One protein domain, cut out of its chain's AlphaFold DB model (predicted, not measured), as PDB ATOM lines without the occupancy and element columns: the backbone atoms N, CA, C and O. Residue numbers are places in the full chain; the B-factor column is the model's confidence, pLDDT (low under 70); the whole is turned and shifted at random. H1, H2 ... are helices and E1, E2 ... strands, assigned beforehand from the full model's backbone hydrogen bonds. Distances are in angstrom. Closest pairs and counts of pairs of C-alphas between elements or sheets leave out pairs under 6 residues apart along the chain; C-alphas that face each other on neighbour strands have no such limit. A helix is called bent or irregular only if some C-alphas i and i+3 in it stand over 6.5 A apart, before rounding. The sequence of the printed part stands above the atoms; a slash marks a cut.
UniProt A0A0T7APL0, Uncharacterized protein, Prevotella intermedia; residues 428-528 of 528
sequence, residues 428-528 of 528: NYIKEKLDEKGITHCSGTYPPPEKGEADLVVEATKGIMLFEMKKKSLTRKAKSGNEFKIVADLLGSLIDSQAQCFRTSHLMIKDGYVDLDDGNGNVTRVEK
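Overview. This is residues 428 to 528 of the 528 residues of an uncharacterized protein of Prevotella intermedia (UniProt A0A0T7APL0). Two small sheets, E1-E2-E3 and the hairpin E4-E5, stand face to face with their strands crossed, and the arm H3b of a long bent helix packs on both of them. The other arm, H3a, reaches out beyond the sheets and meets the small H2, with residues 479 to 484 sticking out there, while H1 covers part of E1 and E2. The printed part has 101 residues, with named elements in the order H1 E1 E2 E3 H2 H3 E4 E5; both sheets are antiparallel and the class is mixed, helices and strands. The whole is loose, with a radius of gyration of the C-alphas of 15.8 A and spans of 44 by 33 by 29 A.

Arrangement. H1, residues 428 to 436, is on the sheet of E1, residues 441 to 445, E2, residues 453 to 460, and E3, residues 463 to 467. H1 runs along the strands, at 22 degrees to E1 on the local plane, which is fitted to just 6 C-alphas; its height over the sheet is 10.0 A. E1, E2 and E3 form a meander, each strand the antiparallel neighbour of the one before; N 442 and O 457 are 2.9 A apart, N 458 and O 465 2.9 A. E2 bends by 52 degrees at residue 456. H2, residues 476 to 479, touches H3a, residues 483 to 492, closest at the C-alphas of Ala 478 and Ile 486, 4.5 A. By its hydrogen bonds H3, residues 483 to 511, was assigned as one helix, but it is bent: C-alphas 492 and 495 are 6.7 A apart. H3a and H3b, residues 495 to 511, stand at a shallow tilt of 34 degrees, only just short of steep. H3b makes two layers with the first sheet, a helix on one face of it, across the strands at 68 degrees to E2 on the local plane; its C-alpha of Cys 501 is 5.8 A from that of Leu 466, the closest to E3. E4, residues 513 to 517, and E5, residues 523 to 527, form a hairpin, with N 514 and O 526 2.9 A apart. The two sheets form a sandwich, face to face, with best planes 17 degrees apart. In H1, H3a and H3b every O i to N i+4 pair is within hydrogen-bond range; H2 is too short for one.

Along the chain. H1 begins at C-alpha 428, (186.911, -3.414, 159.887). E2 is 20.0 A long and H3b 24.0 A. E5 ends at C-alpha 527, (198.405, -9.756, 140.797).

Size, cuts and confidence. The farthest C-alphas, of Gly 481 and Gly 521, are 46.1 A apart. The printed part has no cut and no long link. No printed residue is under 70 in pLDDT.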
ATOM      1  N   ASN A 428     188.166  -3.162 160.590       87.69
ATOM      2  CA  ASN A 428     186.911  -3.414 159.887       87.69
ATOM      3  C   ASN A 428     186.272  -2.117 159.386       87.69
ATOM      4  O   ASN A 428     185.784  -2.060 158.263       87.69
ATOM      5  N   TYR A 429     186.317  -1.051 160.185       86.75
ATOM      6  CA  TYR A 429     185.738   0.226 159.792       86.75
ATOM      7  C   TYR A 429     186.456   0.865 158.595       86.75
ATOM      8  O   TYR A 429     185.807   1.432 157.716       86.75
ATOM      9  N   ILE A 430     187.787   0.772 158.521       87.94
ATOM     10  CA  ILE A 430     188.536   1.271 157.359       87.94
ATOM     11  C   ILE A 430     188.142   0.495 156.097       87.94
ATOM     12  O   ILE A 430     187.904   1.124 155.067       87.94
ATOM     13  N   LYS A 431     188.000  -0.832 156.191       89.00
ATOM     14  CA  LYS A 431     187.542  -1.696 155.087       89.00
ATOM     15  C   LYS A 431     186.138  -1.313 154.610       89.00
ATOM     16  O   LYS A 431     185.959  -1.014 153.434       89.00
ATOM     17  N   GLU A 432     185.192  -1.141 155.534       90.12
ATOM     18  CA  GLU A 432     183.836  -0.658 155.223       90.12
ATOM     19  C   GLU A 432     183.849   0.698 154.496       90.12
ATOM     20  O   GLU A 432     183.083   0.917 153.558       90.12
ATOM     21  N   LYS A 433     184.740   1.623 154.880       89.19
ATOM     22  CA  LYS A 433     184.868   2.916 154.187       89.19
ATOM     23  C   LYS A 433     185.475   2.811 152.798       89.19
ATOM     24  O   LYS A 433     185.135   3.635 151.948       89.19
ATOM     25  N   LEU A 434     186.340   1.836 152.549       90.81
ATOM     26  CA  LEU A 434     186.823   1.544 151.202       90.81
ATOM     27  C   LEU A 434     185.695   0.953 150.347       90.81
ATOM     28  O   LEU A 434     185.492   1.431 149.231       90.81
ATOM     29  N   ASP A 435     184.898   0.034 150.898       91.00
ATOM     30  CA  ASP A 435     183.722  -0.543 150.227       91.00
ATOM     31  C   ASP A 435     182.683   0.521 149.858       91.00
ATOM     32  O   ASP A 435     182.246   0.599 148.709       91.00
ATOM     33  N   GLU A 436     182.337   1.415 150.791       91.75
ATOM     34  CA  GLU A 436     181.423   2.543 150.543       91.75
ATOM     35  C   GLU A 436     181.906   3.462 149.407       91.75
ATOM     36  O   GLU A 436     181.105   4.139 148.756       91.75
ATOM     37  N   LYS A 437     183.222   3.525 149.184       90.56
ATOM     38  CA  LYS A 437     183.850   4.311 148.115       90.56
ATOM     39  C   LYS A 437     184.090   3.503 146.840       90.56
ATOM     40  O   LYS A 437     184.586   4.078 145.872       90.56
ATOM     41  N   GLY A 438     183.732   2.219 146.819       89.81
ATOM     42  CA  GLY A 438     183.981   1.315 145.699       89.81
ATOM     43  C   GLY A 438     185.471   1.106 145.426       89.81
ATOM     44  O   GLY A 438     185.862   0.951 144.270       89.81
ATOM     45  N   ILE A 439     186.310   1.178 146.463       90.25
ATOM     46  CA  ILE A 439     187.753   0.971 146.355       90.25
ATOM     47  C   ILE A 439     188.048  -0.510 146.600       90.25
ATOM     48  O   ILE A 439     187.855  -1.017 147.706       90.25
ATOM     49  N   THR A 440     188.546  -1.183 145.561       91.12
ATOM     50  CA  THR A 440     188.957  -2.587 145.624       91.12
ATOM     51  C   THR A 440     190.082  -2.767 146.631       91.12
ATOM     52  O   THR A 440     191.120  -2.099 146.564       91.12
ATOM     53  N   HIS A 441     189.880  -3.688 147.563       92.00
ATOM     54  CA  HIS A 441     190.863  -4.012 148.575       92.00
ATOM     55  C   HIS A 441     190.734  -5.469 149.020       92.00
ATOM     56  O   HIS A 441     189.709  -6.114 148.810       92.00
ATOM     57  N   CYS A 442     191.780  -5.982 149.654       90.31
ATOM     58  CA  CYS A 442     191.791  -7.293 150.290       90.31
ATOM     59  C   CYS A 442     192.698  -7.286 151.527       90.31
ATOM     60  O   CYS A 442     193.449  -6.343 151.782       90.31
ATOM     61  N   SER A 443     192.589  -8.332 152.338       91.31
ATOM     62  CA  SER A 443     193.371  -8.530 153.558       91.31
ATOM     63  C   SER A 443     193.402 -10.011 153.891       91.31
ATOM     64  O   SER A 443     192.457 -10.716 153.535       91.31
ATOM     65  N   GLY A 444     194.408 -10.474 154.620       90.62
ATOM     66  CA  GLY A 444     194.439 -11.867 155.049       90.62
ATOM     67  C   GLY A 444     195.819 -12.366 155.431       90.62
ATOM     68  O   GLY A 444     196.789 -11.608 155.498       90.62
ATOM     69  N   THR A 445     195.900 -13.668 155.671       92.25
ATOM     70  CA  THR A 445     197.152 -14.374 155.966       92.25
ATOM     71  C   THR A 445     197.705 -15.059 154.723       92.25
ATOM     72  O   THR A 445     196.949 -15.430 153.824       92.25
ATOM     73  N   TYR A 446     199.026 -15.229 154.652       89.81
ATOM     74  CA  TYR A 446     199.632 -15.977 153.549       89.81
ATOM     75  C   TYR A 446     199.350 -17.478 153.711       89.81
ATOM     76  O   TYR A 446     199.581 -18.019 154.799       89.81
ATOM     77  N   PRO A 447     198.906 -18.180 152.654       85.31
ATOM     78  CA  PRO A 447     198.834 -19.631 152.685       85.31
ATOM     79  C   PRO A 447     200.251 -20.240 152.782       85.31
ATOM     80  O   PRO A 447     201.224 -19.637 152.319       85.31
ATOM     81  N   PRO A 448     200.399 -21.452 153.359       81.44
ATOM     82  CA  PRO A 448     201.689 -22.138 153.435       81.44
ATOM     83  C   PRO A 448     202.372 -22.261 152.059       81.44
ATOM     84  O   PRO A 448     201.685 -22.491 151.063       81.44
ATOM     85  N   PRO A 449     203.716 -22.189 151.977       83.38
ATOM     86  CA  PRO A 449     204.683 -22.311 153.076       83.38
ATOM     87  C   PRO A 449     205.052 -20.991 153.772       83.38
ATOM     88  O   PRO A 449     205.732 -21.026 154.801       83.38
ATOM     89  N   GLU A 450     204.643 -19.853 153.217       82.94
ATOM     90  CA  GLU A 450     204.997 -18.537 153.744       82.94
ATOM     91  C   GLU A 450     204.230 -18.238 155.040       82.94
ATOM     92  O   GLU A 450     203.141 -18.758 155.281       82.94
ATOM     93  N   LYS A 451     204.819 -17.423 155.921       86.06
ATOM     94  CA  LYS A 451     204.195 -17.017 157.189       86.06
ATOM     95  C   LYS A 451     204.088 -15.507 157.274       86.06
ATOM     96  O   LYS A 451     205.092 -14.803 157.163       86.06
ATOM     97  N   GLY A 452     202.888 -15.027 157.563       85.69
ATOM     98  CA  GLY A 452     202.617 -13.617 157.794       85.69
ATOM     99  C   GLY A 452     201.200 -13.241 157.397       85.69
ATOM    100  O   GLY A 452     200.390 -14.096 157.041       85.69
ATOM    101  N   GLU A 453     200.934 -11.947 157.474       89.62
ATOM    102  CA  GLU A 453     199.650 -11.340 157.161       89.62
ATOM    103  C   GLU A 453     199.857 -10.032 156.401       89.62
ATOM    104  O   GLU A 453     200.969  -9.484 156.371       89.62
ATOM    105  N   ALA A 454     198.786  -9.581 155.764       90.25
ATOM    106  CA  ALA A 454     198.639  -8.248 155.217       90.25
ATOM    107  C   ALA A 454     197.324  -7.663 155.747       90.25
ATOM    108  O   ALA A 454     196.242  -8.165 155.415       90.25
ATOM    109  N   ASP A 455     197.422  -6.606 156.558       88.38
ATOM    110  CA  ASP A 455     196.257  -5.953 157.168       88.38
ATOM    111  C   ASP A 455     195.310  -5.385 156.109       88.38
ATOM    112  O   ASP A 455     194.085  -5.512 156.221       88.38
ATOM    113  N   LEU A 456     195.885  -4.747 155.082       91.25
ATOM    114  CA  LEU A 456     195.146  -4.133 153.991       91.25
ATOM    115  C   LEU A 456     196.020  -3.942 152.738       91.25
ATOM    116  O   LEU A 456     197.054  -3.271 152.750       91.25
ATOM    117  N   VAL A 457     195.535  -4.471 151.621       92.19
ATOM    118  CA  VAL A 457     196.069  -4.274 150.271       92.19
ATOM    119  C   VAL A 457     195.004  -3.563 149.450       92.19
ATOM    120  O   VAL A 457     193.874  -4.036 149.369       92.19
ATOM    121  N   VAL A 458     195.343  -2.422 148.857       91.75
ATOM    122  CA  VAL A 458     194.427  -1.627 148.027       91.75
ATOM    123  C   VAL A 458     194.900  -1.651 146.583       91.75
ATOM    124  O   VAL A 458     196.028  -1.253 146.285       91.75
ATOM    125  N   GLU A 459     194.017  -2.071 145.685       88.44
ATOM    126  CA  GLU A 459     194.255  -2.054 144.245       88.44
ATOM    127  C   GLU A 459     193.821  -0.701 143.678       88.44
ATOM    128  O   GLU A 459     192.636  -0.373 143.598       88.44
ATOM    129  N   ALA A 460     194.797   0.119 143.296       83.12
ATOM    130  CA  ALA A 460     194.562   1.396 142.645       83.12
ATOM    131  C   ALA A 460     194.785   1.286 141.131       83.12
ATOM    132  O   ALA A 460     195.475   0.409 140.621       83.12
ATOM    133  N   THR A 461     194.278   2.269 140.387       82.81
ATOM    134  CA  THR A 461     194.383   2.313 138.917       82.81
ATOM    135  C   THR A 461     195.816   2.333 138.373       82.81
ATOM    136  O   THR A 461     196.022   2.076 137.191       82.81
ATOM    137  N   LYS A 462     196.805   2.683 139.204       86.00
ATOM    138  CA  LYS A 462     198.222   2.809 138.824       86.00
ATOM    139  C   LYS A 462     199.146   1.846 139.575       86.00
ATOM    140  O   LYS A 462     200.361   1.990 139.467       86.00
ATOM    141  N   GLY A 463     198.594   0.919 140.352       86.75
ATOM    142  CA  GLY A 463     199.371  -0.035 141.134       86.75
ATOM    143  C   GLY A 463     198.733  -0.347 142.478       86.75
ATOM    144  O   GLY A 463     197.581  -0.016 142.735       86.75
ATOM    145  N   ILE A 464     199.515  -0.977 143.344       89.88
ATOM    146  CA  ILE A 464     199.027  -1.587 144.578       89.88
ATOM    147  C   ILE A 464     199.624  -0.851 145.769       89.88
ATOM    148  O   ILE A 464     200.825  -0.572 145.804       89.88
ATOM    149  N   MET A 465     198.781  -0.523 146.740       92.06
ATOM    150  CA  MET A 465     199.182   0.124 147.983       92.06
ATOM    151  C   MET A 465     199.050  -0.863 149.140       92.06
ATOM    152  O   MET A 465     198.002  -1.476 149.324       92.06
ATOM    153  N   LEU A 466     200.117  -0.995 149.924       92.31
ATOM    154  CA  LEU A 466     200.173  -1.865 151.095       92.31
ATOM    155  C   LEU A 466     200.091  -1.011 152.354       92.31
ATOM    156  O   LEU A 466     200.912  -0.109 152.547       92.31
ATOM    157  N   PHE A 467     199.120  -1.309 153.205       90.94
ATOM    158  CA  PHE A 467     198.912  -0.621 154.467       90.94
ATOM    159  C   PHE A 467     199.053  -1.616 155.610       90.94
ATOM    160  O   PHE A 467     198.350  -2.619 155.658       90.94
ATOM    161  N   GLU A 468     199.935  -1.288 156.548       89.50
ATOM    162  CA  GLU A 468     199.952  -1.908 157.865       89.50
ATOM    163  C   GLU A 468     199.290  -0.948 158.850       89.50
ATOM    164  O   GLU A 468     199.630   0.242 158.910       89.50
ATOM    165  N   MET A 469     198.367  -1.462 159.649       84.50
ATOM    166  CA  MET A 469     197.613  -0.690 160.615       84.50
ATOM    167  C   MET A 469     198.101  -0.968 162.032       84.50
ATOM    168  O   MET A 469     197.910  -2.041 162.590       84.50
ATOM    169  N   LYS A 470     198.676   0.043 162.689       78.56
ATOM    170  CA  LYS A 470     199.060  -0.059 164.103       78.56
ATOM    171  C   LYS A 470     198.329   0.964 164.957       78.56
ATOM    172  O   LYS A 470     198.387   2.164 164.716       78.56
ATOM    173  N   LYS A 471     197.731   0.477 166.046       72.31
ATOM    174  CA  LYS A 471     197.204   1.304 167.146       72.31
ATOM    175  C   LYS A 471     198.316   1.874 168.040       72.31
ATOM    176  O   LYS A 471     198.113   2.869 168.731       72.31
ATOM    177  N   LYS A 472     199.487   1.228 168.078       70.81
ATOM    178  CA  LYS A 472     200.566   1.566 169.016       70.81
ATOM    179  C   LYS A 472     201.235   2.890 168.632       70.81
ATOM    180  O   LYS A 472     201.886   2.983 167.599       70.81
ATOM    181  N   SER A 473     201.092   3.890 169.499       72.62
ATOM    182  CA  SER A 473     201.790   5.178 169.409       72.62
ATOM    183  C   SER A 473     203.107   5.159 170.199       72.62
ATOM    184  O   SER A 473     203.348   4.247 170.996       72.62
ATOM    185  N   LEU A 474     203.939   6.189 170.016       81.31
ATOM    186  CA  LEU A 474     205.104   6.431 170.868       81.31
ATOM    187  C   LEU A 474     204.666   6.583 172.327       81.31
ATOM    188  O   LEU A 474     203.726   7.321 172.643       81.31
ATOM    189  N   THR A 475     205.368   5.906 173.233       84.88
ATOM    190  CA  THR A 475     205.086   6.005 174.665       84.88
ATOM    191  C   THR A 475     205.397   7.407 175.188       84.88
ATOM    192  O   THR A 475     206.264   8.108 174.667       84.88
ATOM    193  N   ARG A 476     204.755   7.811 176.293       83.94
ATOM    194  CA  ARG A 476     205.060   9.092 176.966       83.94
ATOM    195  C   ARG A 476     206.542   9.216 177.342       83.94
ATOM    196  O   ARG A 476     207.118  10.293 177.242       83.94
ATOM    197  N   LYS A 477     207.187   8.095 177.695       87.56
ATOM    198  CA  LYS A 477     208.636   8.031 177.952       87.56
ATOM    199  C   LYS A 477     209.466   8.335 176.712       87.56
ATOM    200  O   LYS A 477     210.444   9.069 176.818       87.56
ATOM    201  N   ALA A 478     209.088   7.785 175.558       86.19
ATOM    202  CA  ALA A 478     209.730   8.122 174.293       86.19
ATOM    203  C   ALA A 478     209.529   9.608 173.967       86.19
ATOM    204  O   ALA A 478     210.512  10.304 173.729       86.19
ATOM    205  N   LYS A 479     208.293  10.119 174.080       86.50
ATOM    206  CA  LYS A 479     207.958  11.543 173.880       86.50
ATOM    207  C   LYS A 479     208.742  12.500 174.792       86.50
ATOM    208  O   LYS A 479     209.113  13.587 174.375       86.50
ATOM    209  N   SER A 480     209.111  12.052 175.992       86.69
ATOM    210  CA  SER A 480     209.961  12.807 176.931       86.69
ATOM    211  C   SER A 480     211.450  12.869 176.527       86.69
ATOM    212  O   SER A 480     212.263  13.402 177.279       86.69
ATOM    213  N   GLY A 481     211.851  12.292 175.388       84.56
ATOM    214  CA  GLY A 481     213.238  12.306 174.907       84.56
ATOM    215  C   GLY A 481     214.090  11.101 175.287       84.56
ATOM    216  O   GLY A 481     215.297  11.119 175.053       84.56
ATOM    217  N   ASN A 482     213.513  10.050 175.880       89.88
ATOM    218  CA  ASN A 482     214.293   8.871 176.247       89.88
ATOM    219  C   ASN A 482     214.703   8.082 174.993       89.88
ATOM    220  O   ASN A 482     213.909   7.320 174.449       89.88
ATOM    221  N   GLU A 483     215.956   8.232 174.569       89.31
ATOM    222  CA  GLU A 483     216.496   7.666 173.324       89.31
ATOM    223  C   GLU A 483     216.293   6.151 173.202       89.31
ATOM    224  O   GLU A 483     215.843   5.671 172.164       89.31
ATOM    225  N   PHE A 484     216.543   5.391 174.275       89.50
ATOM    226  CA  PHE A 484     216.325   3.944 174.268       89.50
ATOM    227  C   PHE A 484     214.852   3.595 174.028       89.50
ATOM    228  O   PHE A 484     214.547   2.689 173.254       89.50
ATOM    229  N   LYS A 485     213.926   4.318 174.669       90.75
ATOM    230  CA  LYS A 485     212.488   4.120 174.461       90.75
ATOM    231  C   LYS A 485     212.030   4.585 173.088       90.75
ATOM    232  O   LYS A 485     211.211   3.893 172.503       90.75
ATOM    233  N   ILE A 486     212.586   5.669 172.551       89.56
ATOM    234  CA  ILE A 486     212.317   6.114 171.179       89.56
ATOM    235  C   ILE A 486     212.692   5.009 170.190       89.56
ATOM    236  O   ILE A 486     211.854   4.595 169.395       89.56
ATOM    237  N   VAL A 487     213.915   4.477 170.274       88.75
ATOM    238  CA  VAL A 487     214.373   3.406 169.376       88.75
ATOM    239  C   VAL A 487     213.538   2.139 169.558       88.75
ATOM    240  O   VAL A 487     213.094   1.559 168.571       88.75
ATOM    241  N   ALA A 488     213.275   1.722 170.799       88.44
ATOM    242  CA  ALA A 488     212.467   0.533 171.072       88.44
ATOM    243  C   ALA A 488     211.026   0.665 170.546       88.44
ATOM    244  O   ALA A 488     210.493  -0.286 169.973       88.44
ATOM    245  N   ASP A 489     210.403   1.835 170.716       88.81
ATOM    246  CA  ASP A 489     209.047   2.089 170.236       88.81
ATOM    247  C   ASP A 489     209.004   2.150 168.706       88.81
ATOM    248  O   ASP A 489     208.104   1.552 168.123       88.81
ATOM    249  N   LEU A 490     209.976   2.797 168.050       85.81
ATOM    250  CA  LEU A 490     210.075   2.856 166.584       85.81
ATOM    251  C   LEU A 490     210.320   1.480 165.956       85.81
ATOM    252  O   LEU A 490     209.719   1.171 164.928       85.81
ATOM    253  N   LEU A 491     211.169   0.651 166.570       85.62
ATOM    254  CA  LEU A 491     211.390  -0.726 166.125       85.62
ATOM    255  C   LEU A 491     210.084  -1.522 166.193       85.62
ATOM    256  O   LEU A 491     209.611  -2.003 165.171       85.62
ATOM    257  N   GLY A 492     209.452  -1.544 167.371       82.38
ATOM    258  CA  GLY A 492     208.209  -2.279 167.621       82.38
ATOM    259  C   GLY A 492     206.934  -1.635 167.062       82.38
ATOM    260  O   GLY A 492     205.841  -1.990 167.509       82.38
ATOM    261  N   SER A 493     207.056  -0.626 166.197       83.50
ATOM    262  CA  SER A 493     205.942   0.007 165.488       83.50
ATOM    263  C   SER A 493     206.313   0.210 164.022       83.50
ATOM    264  O   SER A 493     206.066  -0.670 163.209       83.50
ATOM    265  N   LEU A 494     206.956   1.330 163.686       84.12
ATOM    266  CA  LEU A 494     207.257   1.738 162.319       84.12
ATOM    267  C   LEU A 494     208.067   0.689 161.548       84.12
ATOM    268  O   LEU A 494     207.691   0.348 160.431       84.12
ATOM    269  N   ILE A 495     209.172   0.190 162.109       86.25
ATOM    270  CA  ILE A 495     210.067  -0.724 161.381       86.25
ATOM    271  C   ILE A 495     209.406  -2.082 161.161       86.25
ATOM    272  O   ILE A 495     209.426  -2.576 160.034       86.25
ATOM    273  N   ASP A 496     208.774  -2.647 162.191       86.44
ATOM    274  CA  ASP A 496     208.024  -3.900 162.067       86.44
ATOM    275  C   ASP A 496     206.909  -3.780 161.018       86.44
ATOM    276  O   ASP A 496     206.785  -4.651 160.152       86.44
ATOM    277  N   SER A 497     206.177  -2.660 161.016       87.50
ATOM    278  CA  SER A 497     205.143  -2.378 160.019       87.50
ATOM    279  C   SER A 497     205.687  -2.294 158.599       87.50
ATOM    280  O   SER A 497     205.144  -2.910 157.685       87.50
ATOM    281  N   GLN A 498     206.790  -1.570 158.391       90.00
ATOM    282  CA  GLN A 498     207.415  -1.503 157.070       90.00
ATOM    283  C   GLN A 498     207.940  -2.877 156.639       90.00
ATOM    284  O   GLN A 498     207.790  -3.250 155.479       90.00
ATOM    285  N   ALA A 499     208.504  -3.667 157.555       89.38
ATOM    286  CA  ALA A 499     208.965  -5.021 157.264       89.38
ATOM    287  C   ALA A 499     207.816  -5.978 156.898       89.38
ATOM    288  O   ALA A 499     208.028  -6.908 156.117       89.38
ATOM    289  N   GLN A 500     206.612  -5.795 157.446       88.50
ATOM    290  CA  GLN A 500     205.409  -6.523 157.015       88.50
ATOM    291  C   GLN A 500     205.035  -6.148 155.575       88.50
ATOM    292  O   GLN A 500     205.033  -7.034 154.720       88.50
ATOM    293  N   CYS A 501     204.885  -4.856 155.262       92.06
ATOM    294  CA  CYS A 501     204.601  -4.409 153.892       92.06
ATOM    295  C   CYS A 501     205.681  -4.848 152.885       92.06
ATOM    296  O   CYS A 501     205.368  -5.304 151.785       92.06
ATOM    297  N   PHE A 502     206.967  -4.752 153.239       91.56
ATOM    298  CA  PHE A 502     208.061  -5.176 152.358       91.56
ATOM    299  C   PHE A 502     208.038  -6.675 152.073       91.56
ATOM    300  O   PHE A 502     208.393  -7.072 150.964       91.56
ATOM    301  N   ARG A 503     207.608  -7.508 153.026       90.44
ATOM    302  CA  ARG A 503     207.433  -8.947 152.789       90.44
ATOM    303  C   ARG A 503     206.347  -9.202 151.752       90.44
ATOM    304  O   ARG A 503     206.623  -9.907 150.785       90.44
ATOM    305  N   THR A 504     205.178  -8.576 151.885       90.44
ATOM    306  CA  THR A 504     204.107  -8.679 150.878       90.44
ATOM    307  C   THR A 504     204.605  -8.211 149.512       90.44
ATOM    308  O   THR A 504     204.486  -8.930 148.524       90.44
ATOM    309  N   SER A 505     205.253  -7.042 149.460       91.56
ATOM    310  CA  SER A 505     205.810  -6.485 148.222       91.56
ATOM    311  C   SER A 505     206.847  -7.412 147.581       91.56
ATOM    312  O   SER A 505     206.838  -7.603 146.365       91.56
ATOM    313  N   HIS A 506     207.720  -8.026 148.383       90.88
ATOM    314  CA  HIS A 506     208.716  -8.974 147.900       90.88
ATOM    315  C   HIS A 506     208.069 -10.210 147.268       90.88
ATOM    316  O   HIS A 506     208.477 -10.590 146.172       90.88
ATOM    317  N   LEU A 507     207.049 -10.791 147.912       89.75
ATOM    318  CA  LEU A 507     206.298 -11.928 147.368       89.75
ATOM    319  C   LEU A 507     205.657 -11.570 146.022       89.75
ATOM    320  O   LEU A 507     205.886 -12.260 145.031       89.75
ATOM    321  N   MET A 508     204.987 -10.417 145.936       89.69
ATOM    322  CA  MET A 508     204.377  -9.944 144.686       89.69
ATOM    323  C   MET A 508     205.404  -9.700 143.573       89.69
ATOM    324  O   MET A 508     205.138  -9.972 142.405       89.69
ATOM    325  N   ILE A 509     206.594  -9.185 143.900       89.50
ATOM    326  CA  ILE A 509     207.666  -8.966 142.914       89.50
ATOM    327  C   ILE A 509     208.264 -10.287 142.432       89.50
ATOM    328  O   ILE A 509     208.572 -10.404 141.246       89.50
ATOM    329  N   LYS A 510     208.474 -11.235 143.346       90.38
ATOM    330  CA  LYS A 510     209.124 -12.518 143.076       90.38
ATOM    331  C   LYS A 510     208.212 -13.455 142.285       90.38
ATOM    332  O   LYS A 510     208.656 -14.015 141.287       90.38
ATOM    333  N   ASP A 511     206.966 -13.600 142.723       89.94
ATOM    334  CA  ASP A 511     206.042 -14.620 142.223       89.94
ATOM    335  C   ASP A 511     204.996 -14.038 141.245       89.94
ATOM    336  O   ASP A 511     204.291 -14.783 140.569       89.94
ATOM    337  N   GLY A 512     204.928 -12.706 141.115       88.69
ATOM    338  CA  GLY A 512     203.985 -11.988 140.245       88.69
ATOM    339  C   GLY A 512     202.596 -11.791 140.858       88.69
ATOM    340  O   GLY A 512     201.772 -11.083 140.284       88.69
ATOM    341  N   TYR A 513     202.343 -12.389 142.020       90.06
ATOM    342  CA  TYR A 513     201.090 -12.292 142.758       90.06
ATOM    343  C   TYR A 513     201.316 -12.534 144.257       90.06
ATOM    344  O   TYR A 513     202.393 -12.960 144.676       90.06
ATOM    345  N   VAL A 514     200.287 -12.285 145.063       91.19
ATOM    346  CA  VAL A 514     200.173 -12.782 146.438       91.19
ATOM    347  C   VAL A 514     198.768 -13.329 146.657       91.19
ATOM    348  O   VAL A 514     197.787 -12.715 146.244       91.19
ATOM    349  N   ASP A 515     198.685 -14.492 147.293       91.69
ATOM    350  CA  ASP A 515     197.424 -15.086 147.724       91.69
ATOM    351  C   ASP A 515     197.193 -14.736 149.200       91.69
ATOM    352  O   ASP A 515     198.099 -14.883 150.027       91.69
ATOM    353  N   LEU A 516     195.994 -14.257 149.530       91.69
ATOM    354  CA  LEU A 516     195.588 -13.875 150.882       91.69
ATOM    355  C   LEU A 516     194.344 -14.662 151.298       91.69
ATOM    356  O   LEU A 516     193.310 -14.573 150.639       91.69
ATOM    357  N   ASP A 517     194.454 -15.414 152.391       90.31
ATOM    358  CA  ASP A 517     193.340 -16.120 153.033       90.31
ATOM    359  C   ASP A 517     192.671 -15.204 154.065       90.31
ATOM    360  O   ASP A 517     193.318 -14.752 155.019       90.31
ATOM    361  N   ASP A 518     191.379 -14.933 153.873       84.81
ATOM    362  CA  ASP A 518     190.568 -14.075 154.744       84.81
ATOM    363  C   ASP A 518     190.208 -14.721 156.099       84.81
ATOM    364  O   ASP A 518     189.583 -14.083 156.949       84.81
ATOM    365  N   GLY A 519     190.599 -15.981 156.317       80.38
ATOM    366  CA  GLY A 519     190.300 -16.760 157.516       80.38
ATOM    367  C   GLY A 519     188.907 -17.396 157.517       80.38
ATOM    368  O   GLY A 519     188.598 -18.173 158.422       80.38
ATOM    369  N   ASN A 520     188.084 -17.120 156.502       80.81
ATOM    370  CA  ASN A 520     186.794 -17.766 156.250       80.81
ATOM    371  C   ASN A 520     186.892 -18.832 155.145       80.81
ATOM    372  O   ASN A 520     185.871 -19.385 154.730       80.81
ATOM    373  N   GLY A 521     188.109 -19.139 154.682       76.12
ATOM    374  CA  GLY A 521     188.377 -20.111 153.626       76.12
ATOM    375  C   GLY A 521     188.297 -19.531 152.214       76.12
ATOM    376  O   GLY A 521     188.359 -20.304 151.254       76.12
ATOM    377  N   ASN A 522     188.178 -18.205 152.064       85.56
ATOM    378  CA  ASN A 522     188.303 -17.555 150.766       85.56
ATOM    379  C   ASN A 522     189.743 -17.097 150.566       85.56
ATOM    380  O   ASN A 522     190.278 -16.312 151.347       85.56
ATOM    381  N   VAL A 523     190.346 -17.544 149.467       88.88
ATOM    382  CA  VAL A 523     191.663 -17.072 149.044       88.88
ATOM    383  C   VAL A 523     191.483 -16.062 147.921       88.88
ATOM    384  O   VAL A 523     190.936 -16.387 146.866       88.88
ATOM    385  N   THR A 524     191.957 -14.840 148.145       90.31
ATOM    386  CA  THR A 524     191.992 -13.781 147.132       90.31
ATOM    387  C   THR A 524     193.398 -13.676 146.560       90.31
ATOM    388  O   THR A 524     194.359 -13.517 147.311       90.31
ATOM    389  N   ARG A 525     193.520 -13.745 145.233       90.00
ATOM    390  CA  ARG A 525     194.779 -13.498 144.528       90.00
ATOM    391  C   ARG A 525     194.871 -12.036 144.122       90.00
ATOM    392  O   ARG A 525     193.978 -11.542 143.442       90.00
ATOM    393  N   VAL A 526     195.982 -11.397 144.468       87.38
ATOM    394  CA  VAL A 526     196.335 -10.050 144.012       87.38
ATOM    395  C   VAL A 526     197.522 -10.152 143.069       87.38
ATOM    396  O   VAL A 526     198.581 -10.636 143.468       87.38
ATOM    397  N   GLU A 527     197.363  -9.702 141.829       85.94
ATOM    398  CA  GLU A 527     198.405  -9.756 140.797       85.94
ATOM    399  C   GLU A 527     199.115  -8.407 140.655       85.94
ATOM    400  O   GLU A 527     198.508  -7.359 140.863       85.94
ATOM    401  N   LYS A 528     200.415  -8.442 140.344       78.00
ATOM    402  CA  LYS A 528     201.280  -7.258 140.240       78.00
ATOM    403  C   LYS A 528     201.037  -6.410 138.991       78.00
ATOM    404  O   LYS A 528     200.957  -6.996 137.889       78.00
TER     405      LYS A 528